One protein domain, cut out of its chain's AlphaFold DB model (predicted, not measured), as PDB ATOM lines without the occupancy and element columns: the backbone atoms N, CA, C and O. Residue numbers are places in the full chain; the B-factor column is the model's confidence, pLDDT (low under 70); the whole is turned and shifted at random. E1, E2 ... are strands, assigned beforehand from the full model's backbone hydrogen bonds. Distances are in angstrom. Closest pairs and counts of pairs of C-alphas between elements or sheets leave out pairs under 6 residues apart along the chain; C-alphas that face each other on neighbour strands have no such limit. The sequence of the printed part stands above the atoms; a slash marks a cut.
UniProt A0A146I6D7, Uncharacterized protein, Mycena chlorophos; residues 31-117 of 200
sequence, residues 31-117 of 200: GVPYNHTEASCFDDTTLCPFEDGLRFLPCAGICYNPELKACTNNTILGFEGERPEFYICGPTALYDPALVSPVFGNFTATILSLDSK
ATOM      1  N   GLY A  31     -59.182  27.360 -27.539       94.94
ATOM      2  CA  GLY A  31     -59.212  27.812 -28.934       94.94
ATOM      3  C   GLY A  31     -58.239  28.952 -29.266       94.94
ATOM      4  O   GLY A  31     -58.179  29.374 -30.419       94.94
ATOM      5  N   VAL A  32     -57.452  29.433 -28.298       95.31
ATOM      6  CA  VAL A  32     -56.426  30.461 -28.503       95.31
ATOM      7  C   VAL A  32     -55.084  29.784 -28.794       95.31
ATOM      8  O   VAL A  32     -54.621  28.999 -27.966       95.31
ATOM      9  N   PRO A  33     -54.438  30.041 -29.946       94.81
ATOM     10  CA  PRO A  33     -53.105  29.515 -30.208       94.81
ATOM     11  C   PRO A  33     -52.092  30.113 -29.224       94.81
ATOM     12  O   PRO A  33     -52.136  31.313 -28.953       94.81
ATOM     13  N   TYR A  34     -51.175  29.298 -28.704       94.56
ATOM     14  CA  TYR A  34     -50.148  29.762 -27.767       94.56
ATOM     15  C   TYR A  34     -48.775  29.147 -28.047       94.56
ATOM     16  O   TYR A  34     -48.656  28.072 -28.638       94.56
ATOM     17  N   ASN A  35     -47.725  29.837 -27.596       91.25
ATOM     18  CA  ASN A  35     -46.361  29.333 -27.633       91.25
ATOM     19  C   ASN A  35     -46.040  28.585 -26.326       91.25
ATOM     20  O   ASN A  35     -46.030  29.180 -25.250       91.25
ATOM     21  N   HIS A  36     -45.742  27.287 -26.416       89.31
ATOM     22  CA  HIS A  36     -45.416  26.445 -25.259       89.31
ATOM     23  C   HIS A  36     -44.119  26.823 -24.533       89.31
ATOM     24  O   HIS A  36     -43.867  26.295 -23.455       89.31
ATOM     25  N   THR A  37     -43.292  27.700 -25.111       85.56
ATOM     26  CA  THR A  37     -42.117  28.263 -24.428       85.56
ATOM     27  C   THR A  37     -42.436  29.539 -23.651       85.56
ATOM     28  O   THR A  37     -41.590  29.999 -22.896       85.56
ATOM     29  N   GLU A  38     -43.623  30.124 -23.840       93.31
ATOM     30  CA  GLU A  38     -44.061  31.386 -23.214       93.31
ATOM     31  C   GLU A  38     -45.260  31.197 -22.276       93.31
ATOM     32  O   GLU A  38     -45.486  32.020 -21.394       93.31
ATOM     33  N   ALA A  39     -46.014  30.107 -22.434       94.62
ATOM     34  CA  ALA A  39     -47.143  29.788 -21.577       94.62
ATOM     35  C   ALA A  39     -47.406  28.279 -21.473       94.62
ATOM     36  O   ALA A  39     -46.962  27.475 -22.293       94.62
ATOM     37  N   SER A  40     -48.184  27.904 -20.459       93.69
ATOM     38  CA  SER A  40     -48.729  26.565 -20.241       93.69
ATOM     39  C   SER A  40     -50.251  26.598 -20.269       93.69
ATOM     40  O   SER A  40     -50.859  27.482 -19.668       93.69
ATOM     41  N   CYS A  41     -50.862  25.627 -20.944       95.44
ATOM     42  CA  CYS A  41     -52.308  25.439 -20.938       95.44
ATOM     43  C   CYS A  41     -52.718  24.439 -19.854       95.44
ATOM     44  O   CYS A  41     -52.093  23.387 -19.720       95.44
ATOM     45  N   PHE A  42     -53.778  24.765 -19.118       92.38
ATOM     46  CA  PHE A  42     -54.377  23.940 -18.077       92.38
ATOM     47  C   PHE A  42     -55.874  23.767 -18.338       92.38
ATOM     48  O   PHE A  42     -56.556  24.728 -18.710       92.38
ATOM     49  N   ASP A  43     -56.366  22.543 -18.138       90.81
ATOM     50  CA  ASP A  43     -57.771  22.144 -18.316       90.81
ATOM     51  C   ASP A  43     -58.377  22.557 -19.669       90.81
ATOM     52  O   ASP A  43     -59.565  22.849 -19.767       90.81
ATOM     53  N   ASP A  44     -57.547  22.648 -20.713       91.62
ATOM     54  CA  ASP A  44     -57.897  23.136 -22.053       91.62
ATOM     55  C   ASP A  44     -58.520  24.545 -22.109       91.62
ATOM     56  O   ASP A  44     -58.957  24.970 -23.178       91.62
ATOM     57  N   THR A  45     -58.550  25.304 -21.008       95.69
ATOM     58  CA  THR A  45     -59.204  26.626 -20.947       95.69
ATOM     59  C   THR A  45     -58.345  27.727 -20.345       95.69
ATOM     60  O   THR A  45     -58.584  28.900 -20.628       95.69
ATOM     61  N   THR A  46     -57.370  27.383 -19.506       96.44
ATOM     62  CA  THR A  46     -56.622  28.366 -18.716       96.44
ATOM     63  C   THR A  46     -55.185  28.438 -19.202       96.44
ATOM     64  O   THR A  46     -54.419  27.492 -19.042       96.44
ATOM     65  N   LEU A  47     -54.807  29.572 -19.790       97.19
ATOM     66  CA  LEU A  47     -53.451  29.810 -20.269       97.19
ATOM     67  C   LEU A  47     -52.668  30.630 -19.237       97.19
ATOM     68  O   LEU A  47     -52.995  31.793 -19.007       97.19
ATOM     69  N   CYS A  48     -51.635  30.037 -18.637       97.25
ATOM     70  CA  CYS A  48     -50.769  30.714 -17.673       97.25
ATOM     71  C   CYS A  48     -49.380  31.002 -18.252       97.25
ATOM     72  O   CYS A  48     -48.757  30.083 -18.788       97.25
ATOM     73  N   PRO A  49     -48.884  32.249 -18.156       97.56
ATOM     74  CA  PRO A  49     -47.603  32.637 -18.734       97.56
ATOM     75  C   PRO A  49     -46.412  32.097 -17.934       97.56
ATOM     76  O   PRO A  49     -46.534  31.704 -16.769       97.56
ATOM     77  N   PHE A  50     -45.245  32.120 -18.571       93.44
ATOM     78  CA  PHE A  50     -43.960  32.091 -17.887       93.44
ATOM     79  C   PHE A  50     -43.443  33.522 -17.712       93.44
ATOM     80  O   PHE A  50     -43.366  34.266 -18.688       93.44
ATOM     81  N   GLU A  51     -43.040  33.899 -16.500       93.12
ATOM     82  CA  GLU A  51     -42.353  35.174 -16.239       93.12
ATOM     83  C   GLU A  51     -41.017  34.873 -15.561       93.12
ATOM     84  O   GLU A  51     -40.973  34.095 -14.614       93.12
ATOM     85  N   ASP A  52     -39.915  35.420 -16.081       90.12
ATOM     86  CA  ASP A  52     -38.556  35.189 -15.562       90.12
ATOM     87  C   ASP A  52     -38.173  33.700 -15.410       90.12
ATOM     88  O   ASP A  52     -37.439  33.301 -14.509       90.12
ATOM     89  N   GLY A  53     -38.683  32.850 -16.310       85.00
ATOM     90  CA  GLY A  53     -38.476  31.398 -16.268       85.00
ATOM     91  C   GLY A  53     -39.354  30.661 -15.251       85.00
ATOM     92  O   GLY A  53     -39.307  29.432 -15.187       85.00
ATOM     93  N   LEU A  54     -40.190  31.376 -14.495       83.38
ATOM     94  CA  LEU A  54     -41.132  30.806 -13.539       83.38
ATOM     95  C   LEU A  54     -42.467  30.487 -14.203       83.38
ATOM     96  O   LEU A  54     -43.062  31.314 -14.891       83.38
ATOM     97  N   ARG A  55     -42.970  29.279 -13.945       88.81
ATOM     98  CA  ARG A  55     -44.294  28.823 -14.377       88.81
ATOM     99  C   ARG A  55     -45.366  29.278 -13.405       88.81
ATOM    100  O   ARG A  55     -45.364  28.873 -12.246       88.81
ATOM    101  N   PHE A  56     -46.325  30.046 -13.910       93.62
ATOM    102  CA  PHE A  56     -47.523  30.387 -13.157       93.62
ATOM    103  C   PHE A  56     -48.504  29.213 -13.194       93.62
ATOM    104  O   PHE A  56     -48.626  28.518 -14.206       93.62
ATOM    105  N   LEU A  57     -49.203  28.995 -12.082       92.50
ATOM    106  CA  LEU A  57     -50.185  27.921 -11.928       92.50
ATOM    107  C   LEU A  57     -51.607  28.496 -11.914       92.50
ATOM    108  O   LEU A  57     -51.796  29.622 -11.449       92.50
ATOM    109  N   PRO A  58     -52.616  27.764 -12.410       95.88
ATOM    110  CA  PRO A  58     -54.001  28.210 -12.371       95.88
ATOM    111  C   PRO A  58     -54.607  28.027 -10.972       95.88
ATOM    112  O   PRO A  58     -54.336  27.058 -10.267       95.88
ATOM    113  N   CYS A  59     -55.484  28.944 -10.584       94.88
ATOM    114  CA  CYS A  59     -56.329  28.871  -9.401       94.88
ATOM    115  C   CYS A  59     -57.643  29.580  -9.715       94.88
ATOM    116  O   CYS A  59     -57.635  30.778  -9.968       94.88
ATOM    117  N   ALA A  60     -58.770  28.865  -9.744       93.31
ATOM    118  CA  ALA A  60     -60.074  29.458 -10.074       93.31
ATOM    119  C   ALA A  60     -60.097  30.265 -11.396       93.31
ATOM    120  O   ALA A  60     -60.752  31.301 -11.493       93.31
ATOM    121  N   GLY A  61     -59.349  29.813 -12.409       92.56
ATOM    122  CA  GLY A  61     -59.260  30.474 -13.718       92.56
ATOM    123  C   GLY A  61     -58.316  31.681 -13.785       92.56
ATOM    124  O   GLY A  61     -58.217  32.304 -14.839       92.56
ATOM    125  N   ILE A  62     -57.606  32.011 -12.702       95.25
ATOM    126  CA  ILE A  62     -56.551  33.033 -12.696       95.25
ATOM    127  C   ILE A  62     -55.189  32.405 -12.408       95.25
ATOM    128  O   ILE A  62     -55.081  31.437 -11.665       95.25
ATOM    129  N   CYS A  63     -54.137  32.960 -12.999       96.75
ATOM    130  CA  CYS A  63     -52.782  32.444 -12.847       96.75
ATOM    131  C   CYS A  63     -52.068  33.127 -11.676       96.75
ATOM    132  O   CYS A  63     -52.195  34.338 -11.484       96.75
ATOM    133  N   TYR A  64     -51.308  32.367 -10.891       94.56
ATOM    134  CA  TYR A  64     -50.545  32.880  -9.756       94.56
ATOM    135  C   TYR A  64     -49.097  32.399  -9.787       94.56
ATOM    136  O   TYR A  64     -48.807  31.308 -10.274       94.56
ATOM    137  N   ASN A  65     -48.197  33.225  -9.247       91.56
ATOM    138  CA  ASN A  65     -46.806  32.850  -9.035       91.56
ATOM    139  C   ASN A  65     -46.723  31.933  -7.796       91.56
ATOM    140  O   ASN A  65     -46.981  32.424  -6.686       91.56
ATOM    141  N   PRO A  66     -46.366  30.644  -7.951       85.25
ATOM    142  CA  PRO A  66     -46.299  29.706  -6.834       85.25
ATOM    143  C   PRO A  66     -45.188  30.027  -5.827       85.25
ATOM    144  O   PRO A  66     -45.216  29.520  -4.712       85.25
ATOM    145  N   GLU A  67     -44.237  30.896  -6.174       82.38
ATOM    146  CA  GLU A  67     -43.199  31.344  -5.246       82.38
ATOM    147  C   GLU A  67     -43.682  32.407  -4.250       82.38
ATOM    148  O   GLU A  67     -43.027  32.645  -3.236       82.38
ATOM    149  N   LEU A  68     -44.796  33.083  -4.553       85.50
ATOM    150  CA  LEU A  68     -45.319  34.204  -3.760       85.50
ATOM    151  C   LEU A  68     -46.698  33.922  -3.164       85.50
ATOM    152  O   LEU A  68     -47.122  34.611  -2.232       85.50
ATOM    153  N   LYS A  69     -47.430  32.965  -3.738       87.88
ATOM    154  CA  LYS A  69     -48.811  32.670  -3.370       87.88
ATOM    155  C   LYS A  69     -49.086  31.168  -3.440       87.88
ATOM    156  O   LYS A  69     -48.438  30.455  -4.195       87.88
ATOM    157  N   ALA A  70     -50.092  30.708  -2.703       85.06
ATOM    158  CA  ALA A  70     -50.655  29.361  -2.800       85.06
ATOM    159  C   ALA A  70     -52.117  29.419  -3.261       85.06
ATOM    160  O   ALA A  70     -52.808  30.404  -3.001       85.06
ATOM    161  N   CYS A  71     -52.603  28.357  -3.905       87.69
ATOM    162  CA  CYS A  71     -54.023  28.171  -4.189       87.69
ATOM    163  C   CYS A  71     -54.628  27.169  -3.207       87.69
ATOM    164  O   CYS A  71     -54.196  26.020  -3.142       87.69
ATOM    165  N   THR A  72     -55.657  27.579  -2.472       82.38
ATOM    166  CA  THR A  72     -56.390  26.713  -1.543       82.38
ATOM    167  C   THR A  72     -57.879  26.935  -1.733       82.38
ATOM    168  O   THR A  72     -58.349  28.065  -1.629       82.38
ATOM    169  N   ASN A  73     -58.636  25.869  -2.017       81.88
ATOM    170  CA  ASN A  73     -60.087  25.943  -2.243       81.88
ATOM    171  C   ASN A  73     -60.479  27.064  -3.221       81.88
ATOM    172  O   ASN A  73     -61.315  27.910  -2.905       81.88
ATOM    173  N   ASN A  74     -59.836  27.106  -4.394       86.38
ATOM    174  CA  ASN A  74     -60.071  28.132  -5.420       86.38
ATOM    175  C   ASN A  74     -59.788  29.578  -4.956       86.38
ATOM    176  O   ASN A  74     -60.262  30.529  -5.570       86.38
ATOM    177  N   THR A  75     -59.016  29.759  -3.883       84.88
ATOM    178  CA  THR A  75     -58.629  31.071  -3.357       84.88
ATOM    179  C   THR A  75     -57.114  31.195  -3.354       84.88
ATOM    180  O   THR A  75     -56.417  30.319  -2.845       84.88
ATOM    181  N   ILE A  76     -56.600  32.292  -3.913       87.69
ATOM    182  CA  ILE A  76     -55.172  32.602  -3.859       87.69
ATOM    183  C   ILE A  76     -54.861  33.275  -2.522       87.69
ATOM    184  O   ILE A  76     -55.399  34.338  -2.215       87.69
ATOM    185  N   LEU A  77     -53.944  32.684  -1.765       86.31
ATOM    186  CA  LEU A  77     -53.436  33.202  -0.502       86.31
ATOM    187  C   LEU A  77     -51.991  33.668  -0.702       86.31
ATOM    188  O   LEU A  77     -51.177  32.930  -1.252       86.31
ATOM    189  N   GLY A  78     -51.677  34.901  -0.304       84.44
ATOM    190  CA  GLY A  78     -50.297  35.396  -0.293       84.44
ATOM    191  C   GLY A  78     -49.542  34.894   0.934       84.44
ATOM    192  O   GLY A  78     -50.143  34.704   1.990       84.44
ATOM    193  N   PHE A  79     -48.231  34.701   0.808       77.38
ATOM    194  CA  PHE A  79     -47.381  34.462   1.971       77.38
ATOM    195  C   PHE A  79     -47.044  35.802   2.637       77.38
ATOM    196  O   PHE A  79     -46.423  36.667   2.020       77.38
ATOM    197  N   GLU A  80     -47.452  35.990   3.892       67.31
ATOM    198  CA  GLU A  80     -46.929  37.066   4.739       67.31
ATOM    199  C   GLU A  80     -45.734  36.515   5.535       67.31
ATOM    200  O   GLU A  80     -45.930  35.843   6.544       67.31
ATOM    201  N   GLY A  81     -44.494  36.748   5.080       67.06
ATOM    202  CA  GLY A  81     -43.288  36.377   5.838       67.06
ATOM    203  C   GLY A  81     -42.118  35.831   5.017       67.06
ATOM    204  O   GLY A  81     -42.068  35.989   3.797       67.06
ATOM    205  N   GLU A  82     -41.152  35.222   5.717       50.88
ATOM    206  CA  GLU A  82     -40.015  34.532   5.100       50.88
ATOM    207  C   GLU A  82     -40.498  33.373   4.230       50.88
ATOM    208  O   GLU A  82     -41.411  32.623   4.583       50.88
ATOM    209  N   ARG A  83     -39.881  33.283   3.053       52.03
ATOM    210  CA  ARG A  83     -40.221  32.362   1.979       52.03
ATOM    211  C   ARG A  83     -40.148  30.923   2.508       52.03
ATOM    212  O   ARG A  83     -39.068  30.488   2.903       52.03
ATOM    213  N   PRO A  84     -41.250  30.169   2.498       52.47
ATOM    214  CA  PRO A  84     -41.172  28.736   2.707       52.47
ATOM    215  C   PRO A  84     -40.411  28.137   1.524       52.47
ATOM    216  O   PRO A  84     -40.711  28.459   0.371       52.47
ATOM    217  N   GLU A  85     -39.410  27.301   1.780       47.94
ATOM    218  CA  GLU A  85     -38.768  26.527   0.718       47.94
ATOM    219  C   GLU A  85     -39.787  25.515   0.180       47.94
ATOM    220  O   GLU A  85     -40.019  24.447   0.744       47.94
ATOM    221  N   PHE A  86     -40.485  25.893  -0.888       51.84
ATOM    222  CA  PHE A  86     -41.412  25.006  -1.574       51.84
ATOM    223  C   PHE A  86     -40.641  24.130  -2.554       51.84
ATOM    224  O   PHE A  86     -40.251  24.580  -3.631       51.84
ATOM    225  N   TYR A  87     -40.480  22.851  -2.222       50.09
ATOM    226  CA  TYR A  87     -40.112  21.842  -3.208       50.09
ATOM    227  C   TYR A  87     -41.363  21.417  -3.979       50.09
ATOM    228  O   TYR A  87     -42.154  20.588  -3.528       50.09
ATOM    229  N   ILE A  88     -41.554  22.012  -5.157       57.12
ATOM    230  CA  ILE A  88     -42.568  21.568  -6.114       57.12
ATOM    231  C   ILE A  88     -42.034  20.302  -6.782       57.12
ATOM    232  O   ILE A  88     -41.170  20.362  -7.656       57.12
ATOM    233  N   CYS A  89     -42.537  19.149  -6.352       58.09
ATOM    234  CA  CYS A  89     -42.305  17.896  -7.048       58.09
ATOM    235  C   CYS A  89     -43.458  17.640  -8.022       58.09
ATOM    236  O   CYS A  89     -44.505  17.125  -7.638       58.09
ATOM    237  N   GLY A  90     -43.274  18.049  -9.272       55.91
ATOM    238  CA  GLY A  90     -44.228  17.832 -10.359       55.91
ATOM    239  C   GLY A  90     -45.244  18.950 -10.553       55.91
ATOM    240  O   GLY A  90     -45.348  19.868  -9.740       55.91
ATOM    241  N   PRO A  91     -46.031  18.883 -11.644       48.78
ATOM    242  CA  PRO A  91     -47.122  19.825 -11.913       48.78
ATOM    243  C   PRO A  91     -48.239  19.750 -10.858       48.78
ATOM    244  O   PRO A  91     -49.029  20.681 -10.726       48.78
ATOM    245  N   THR A  92     -48.287  18.661 -10.092       45.09
ATOM    246  CA  THR A  92     -49.170  18.446  -8.947       45.09
ATOM    247  C   THR A  92     -48.359  18.520  -7.660       45.09
ATOM    248  O   THR A  92     -47.934  17.500  -7.123       45.09
ATOM    249  N   ALA A  93     -48.168  19.727  -7.130       50.22
ATOM    250  CA  ALA A  93     -47.828  19.859  -5.721       50.22
ATOM    251  C   ALA A  93     -48.977  19.230  -4.912       50.22
ATOM    252  O   ALA A  93     -50.099  19.740  -4.927       50.22
ATOM    253  N   LEU A  94     -48.722  18.092  -4.258       45.88
ATOM    254  CA  LEU A  94     -49.683  17.459  -3.356       45.88
ATOM    255  C   LEU A  94     -49.863  18.359  -2.133       45.88
ATOM    256  O   LEU A  94     -49.127  18.297  -1.153       45.88
ATOM    257  N   TYR A  95     -50.853  19.233  -2.233       46.00
ATOM    258  CA  TYR A  95     -51.449  19.920  -1.107       46.00
ATOM    259  C   TYR A  95     -52.315  18.885  -0.381       46.00
ATOM    260  O   TYR A  95     -53.258  18.376  -0.982       46.00
ATOM    261  N   ASP A  96     -52.001  18.529   0.866       43.03
ATOM    262  CA  ASP A  96     -52.934  17.755   1.690       43.03
ATOM    263  C   ASP A  96     -53.992  18.723   2.258       43.03
ATOM    264  O   ASP A  96     -53.686  19.506   3.166       43.03
ATOM    265  N   PRO A  97     -55.238  18.719   1.743       43.06
ATOM    266  CA  PRO A  97     -56.280  19.617   2.224       43.06
ATOM    267  C   PRO A  97     -56.683  19.335   3.679       43.06
ATOM    268  O   PRO A  97     -57.279  20.207   4.310       43.06
ATOM    269  N   ALA A  98     -56.359  18.162   4.240       40.50
ATOM    270  CA  ALA A  98     -56.691  17.808   5.621       40.50
ATOM    271  C   ALA A  98     -55.831  18.546   6.662       40.50
ATOM    272  O   ALA A  98     -56.190  18.588   7.838       40.50
ATOM    273  N   LEU A  99     -54.713  19.150   6.246       43.34
ATOM    274  CA  LEU A  99     -53.786  19.856   7.136       43.34
ATOM    275  C   LEU A  99     -53.995  21.374   7.163       43.34
ATOM    276  O   LEU A  99     -53.335  22.091   7.918       43.34
ATOM    277  N   VAL A 100     -54.959  21.871   6.391       43.78
ATOM    278  CA  VAL A 100     -55.401  23.263   6.440       43.78
ATOM    279  C   VAL A 100     -56.423  23.404   7.565       43.78
ATOM    280  O   VAL A 100     -57.630  23.308   7.351       43.78
ATOM    281  N   SER A 101     -55.949  23.616   8.791       41.97
ATOM    282  CA  SER A 101     -56.854  23.911   9.903       41.97
ATOM    283  C   SER A 101     -57.248  25.396   9.876       41.97
ATOM    284  O   SER A 101     -56.363  26.256   9.882       41.97
ATOM    285  N   PRO A 102     -58.547  25.742   9.835       37.16
ATOM    286  CA  PRO A 102     -58.987  27.129   9.872       37.16
ATOM    287  C   PRO A 102     -58.766  27.708  11.275       37.16
ATOM    288  O   PRO A 102     -59.533  27.442  12.199       37.16
ATOM    289  N   VAL A 103     -57.735  28.537  11.440       43.19
ATOM    290  CA  VAL A 103     -57.532  29.330  12.659       43.19
ATOM    291  C   VAL A 103     -57.916  30.778  12.356       43.19
ATOM    292  O   VAL A 103     -57.199  31.493  11.673       43.19
ATOM    293  N   PHE A 104     -59.094  31.191  12.833       40.75
ATOM    294  CA  PHE A 104     -59.557  32.585  12.945       40.75
ATOM    295  C   PHE A 104     -59.070  33.565  11.857       40.75
ATOM    296  O   PHE A 104     -58.242  34.434  12.112       40.75
ATOM    297  N   GLY A 105     -59.636  33.474  10.651       41.47
ATOM    298  CA  GLY A 105     -59.549  34.545   9.646       41.47
ATOM    299  C   GLY A 105     -58.209  34.694   8.918       41.47
ATOM    300  O   GLY A 105     -58.180  35.386   7.907       41.47
ATOM    301  N   ASN A 106     -57.160  33.989   9.350       37.97
ATOM    302  CA  ASN A 106     -55.894  33.856   8.638       37.97
ATOM    303  C   ASN A 106     -55.656  32.374   8.341       37.97
ATOM    304  O   ASN A 106     -55.454  31.563   9.241       37.97
ATOM    305  N   PHE A 107     -55.677  32.003   7.062       42.66
ATOM    306  CA  PHE A 107     -55.242  30.673   6.650       42.66
ATOM    307  C   PHE A 107     -53.718  30.610   6.755       42.66
ATOM    308  O   PHE A 107     -53.008  30.923   5.803       42.66
ATOM    309  N   THR A 108     -53.190  30.202   7.908       37.72
ATOM    310  CA  THR A 108     -51.816  29.706   7.964       37.72
ATOM    311  C   THR A 108     -51.824  28.323   7.339       37.72
ATOM    312  O   THR A 108     -52.168  27.337   7.992       37.72
ATOM    313  N   ALA A 109     -51.482  28.253   6.053       40.25
ATOM    314  CA  ALA A 109     -51.018  27.007   5.474       40.25
ATOM    315  C   ALA A 109     -49.829  26.570   6.336       40.25
ATOM    316  O   ALA A 109     -48.769  27.194   6.293       40.25
ATOM    317  N   THR A 110     -50.029  25.568   7.194       38.16
ATOM    318  CA  THR A 110     -48.901  24.912   7.847       38.16
ATOM    319  C   THR A 110     -48.207  24.183   6.725       38.16
ATOM    320  O   THR A 110     -48.626  23.109   6.302       38.16
ATOM    321  N   ILE A 111     -47.207  24.844   6.161       44.50
ATOM    322  CA  ILE A 111     -46.319  24.248   5.191       44.50
ATOM    323  C   ILE A 111     -45.573  23.226   6.013       44.50
ATOM    324  O   ILE A 111     -44.660  23.553   6.770       44.50
ATOM    325  N   LEU A 112     -46.056  21.985   5.960       44.34
ATOM    326  CA  LEU A 112     -45.222  20.863   6.312       44.34
ATOM    327  C   LEU A 112     -43.969  21.073   5.478       44.34
ATOM    328  O   LEU A 112     -44.038  21.009   4.253       44.34
ATOM    329  N   SER A 113     -42.860  21.394   6.139       46.97
ATOM    330  CA  SER A 113     -41.538  21.210   5.571       46.97
ATOM    331  C   SER A 113     -41.499  19.752   5.107       46.97
ATOM    332  O   SER A 113     -41.307  18.812   5.891       46.97
ATOM    333  N   LEU A 114     -41.826  19.565   3.825       50.53
ATOM    334  CA  LEU A 114     -41.812  18.285   3.130       50.53
ATOM    335  C   LEU A 114     -40.398  17.702   3.171       50.53
ATOM    336  O   LEU A 114     -40.262  16.485   3.077       50.53
ATOM    337  N   ASP A 115     -39.386  18.537   3.443       51.53
ATOM    338  CA  ASP A 115     -37.999  18.133   3.667       51.53
ATOM    339  C   ASP A 115     -37.863  17.018   4.699       51.53
ATOM    340  O   ASP A 115     -36.976  16.174   4.557       51.53
ATOM    341  N   SER A 116     -38.752  16.959   5.697       59.97
ATOM    342  CA  SER A 116     -38.676  15.929   6.737       59.97
ATOM    343  C   SER A 116     -39.303  14.588   6.345       59.97
ATOM    344  O   SER A 116     -38.874  13.562   6.863       59.97
ATOM    345  N   LYS A 117     -40.296  14.559   5.442       77.69
ATOM    346  CA  LYS A 117     -41.103  13.347   5.194       77.69
ATOM    347  C   LYS A 117     -41.078  12.821   3.772       77.69
ATOM    348  O   LYS A 117     -41.519  11.697   3.577       77.69
TER     349      LYS A 117
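Overview. This is residues 31 to 117 of the 200 residues of an uncharacterized protein of Mycena chlorophos (UniProt A0A146I6D7). With little regular structure, three small hairpins, E1-E2, E3-E4 and E5-E6, stack in a row along the longest axis; unnamed residues 79 to 117 fold back beside it, then run past its E5-E6 end. The 87 printed residues include six named strands, E1 to E6, holding 24; class all strand, three antiparallel sheets. Elongated, 43 by 25 by 22 A, it is only just compact, close to loose, radius of gyration of the C-alphas 14.2 A.

Arrangement. Hairpin E1, residues 39 to 42, and E2, 46 to 51, has N 40 and O 48 within hydrogen-bond range, 2.8 A. Hairpin E3, 57 to 59, and E4, 62 to 64, has N 59 and O 62, 2.7 A. Hairpin E5, 69 to 72, and E6, 75 to 78, has N 77 and O 70, 2.8 A. The closest C-alphas of E2 and E4 are Cys 48 and Cys 63, 5.5 A; of E3 and E5, Cys 59 and Cys 71, 5.7 A.

Along the chain. E1 begins at C-alpha 39 (-47.143, 29.788, -21.577); E6 ends at C-alpha 78 (-50.297, 35.396, -0.293). E2 spans 16.0 A.

Size, cuts and confidence. The printed part has no cut; its five strand links are tight. Residues 80 to 116 have pLDDT under 70.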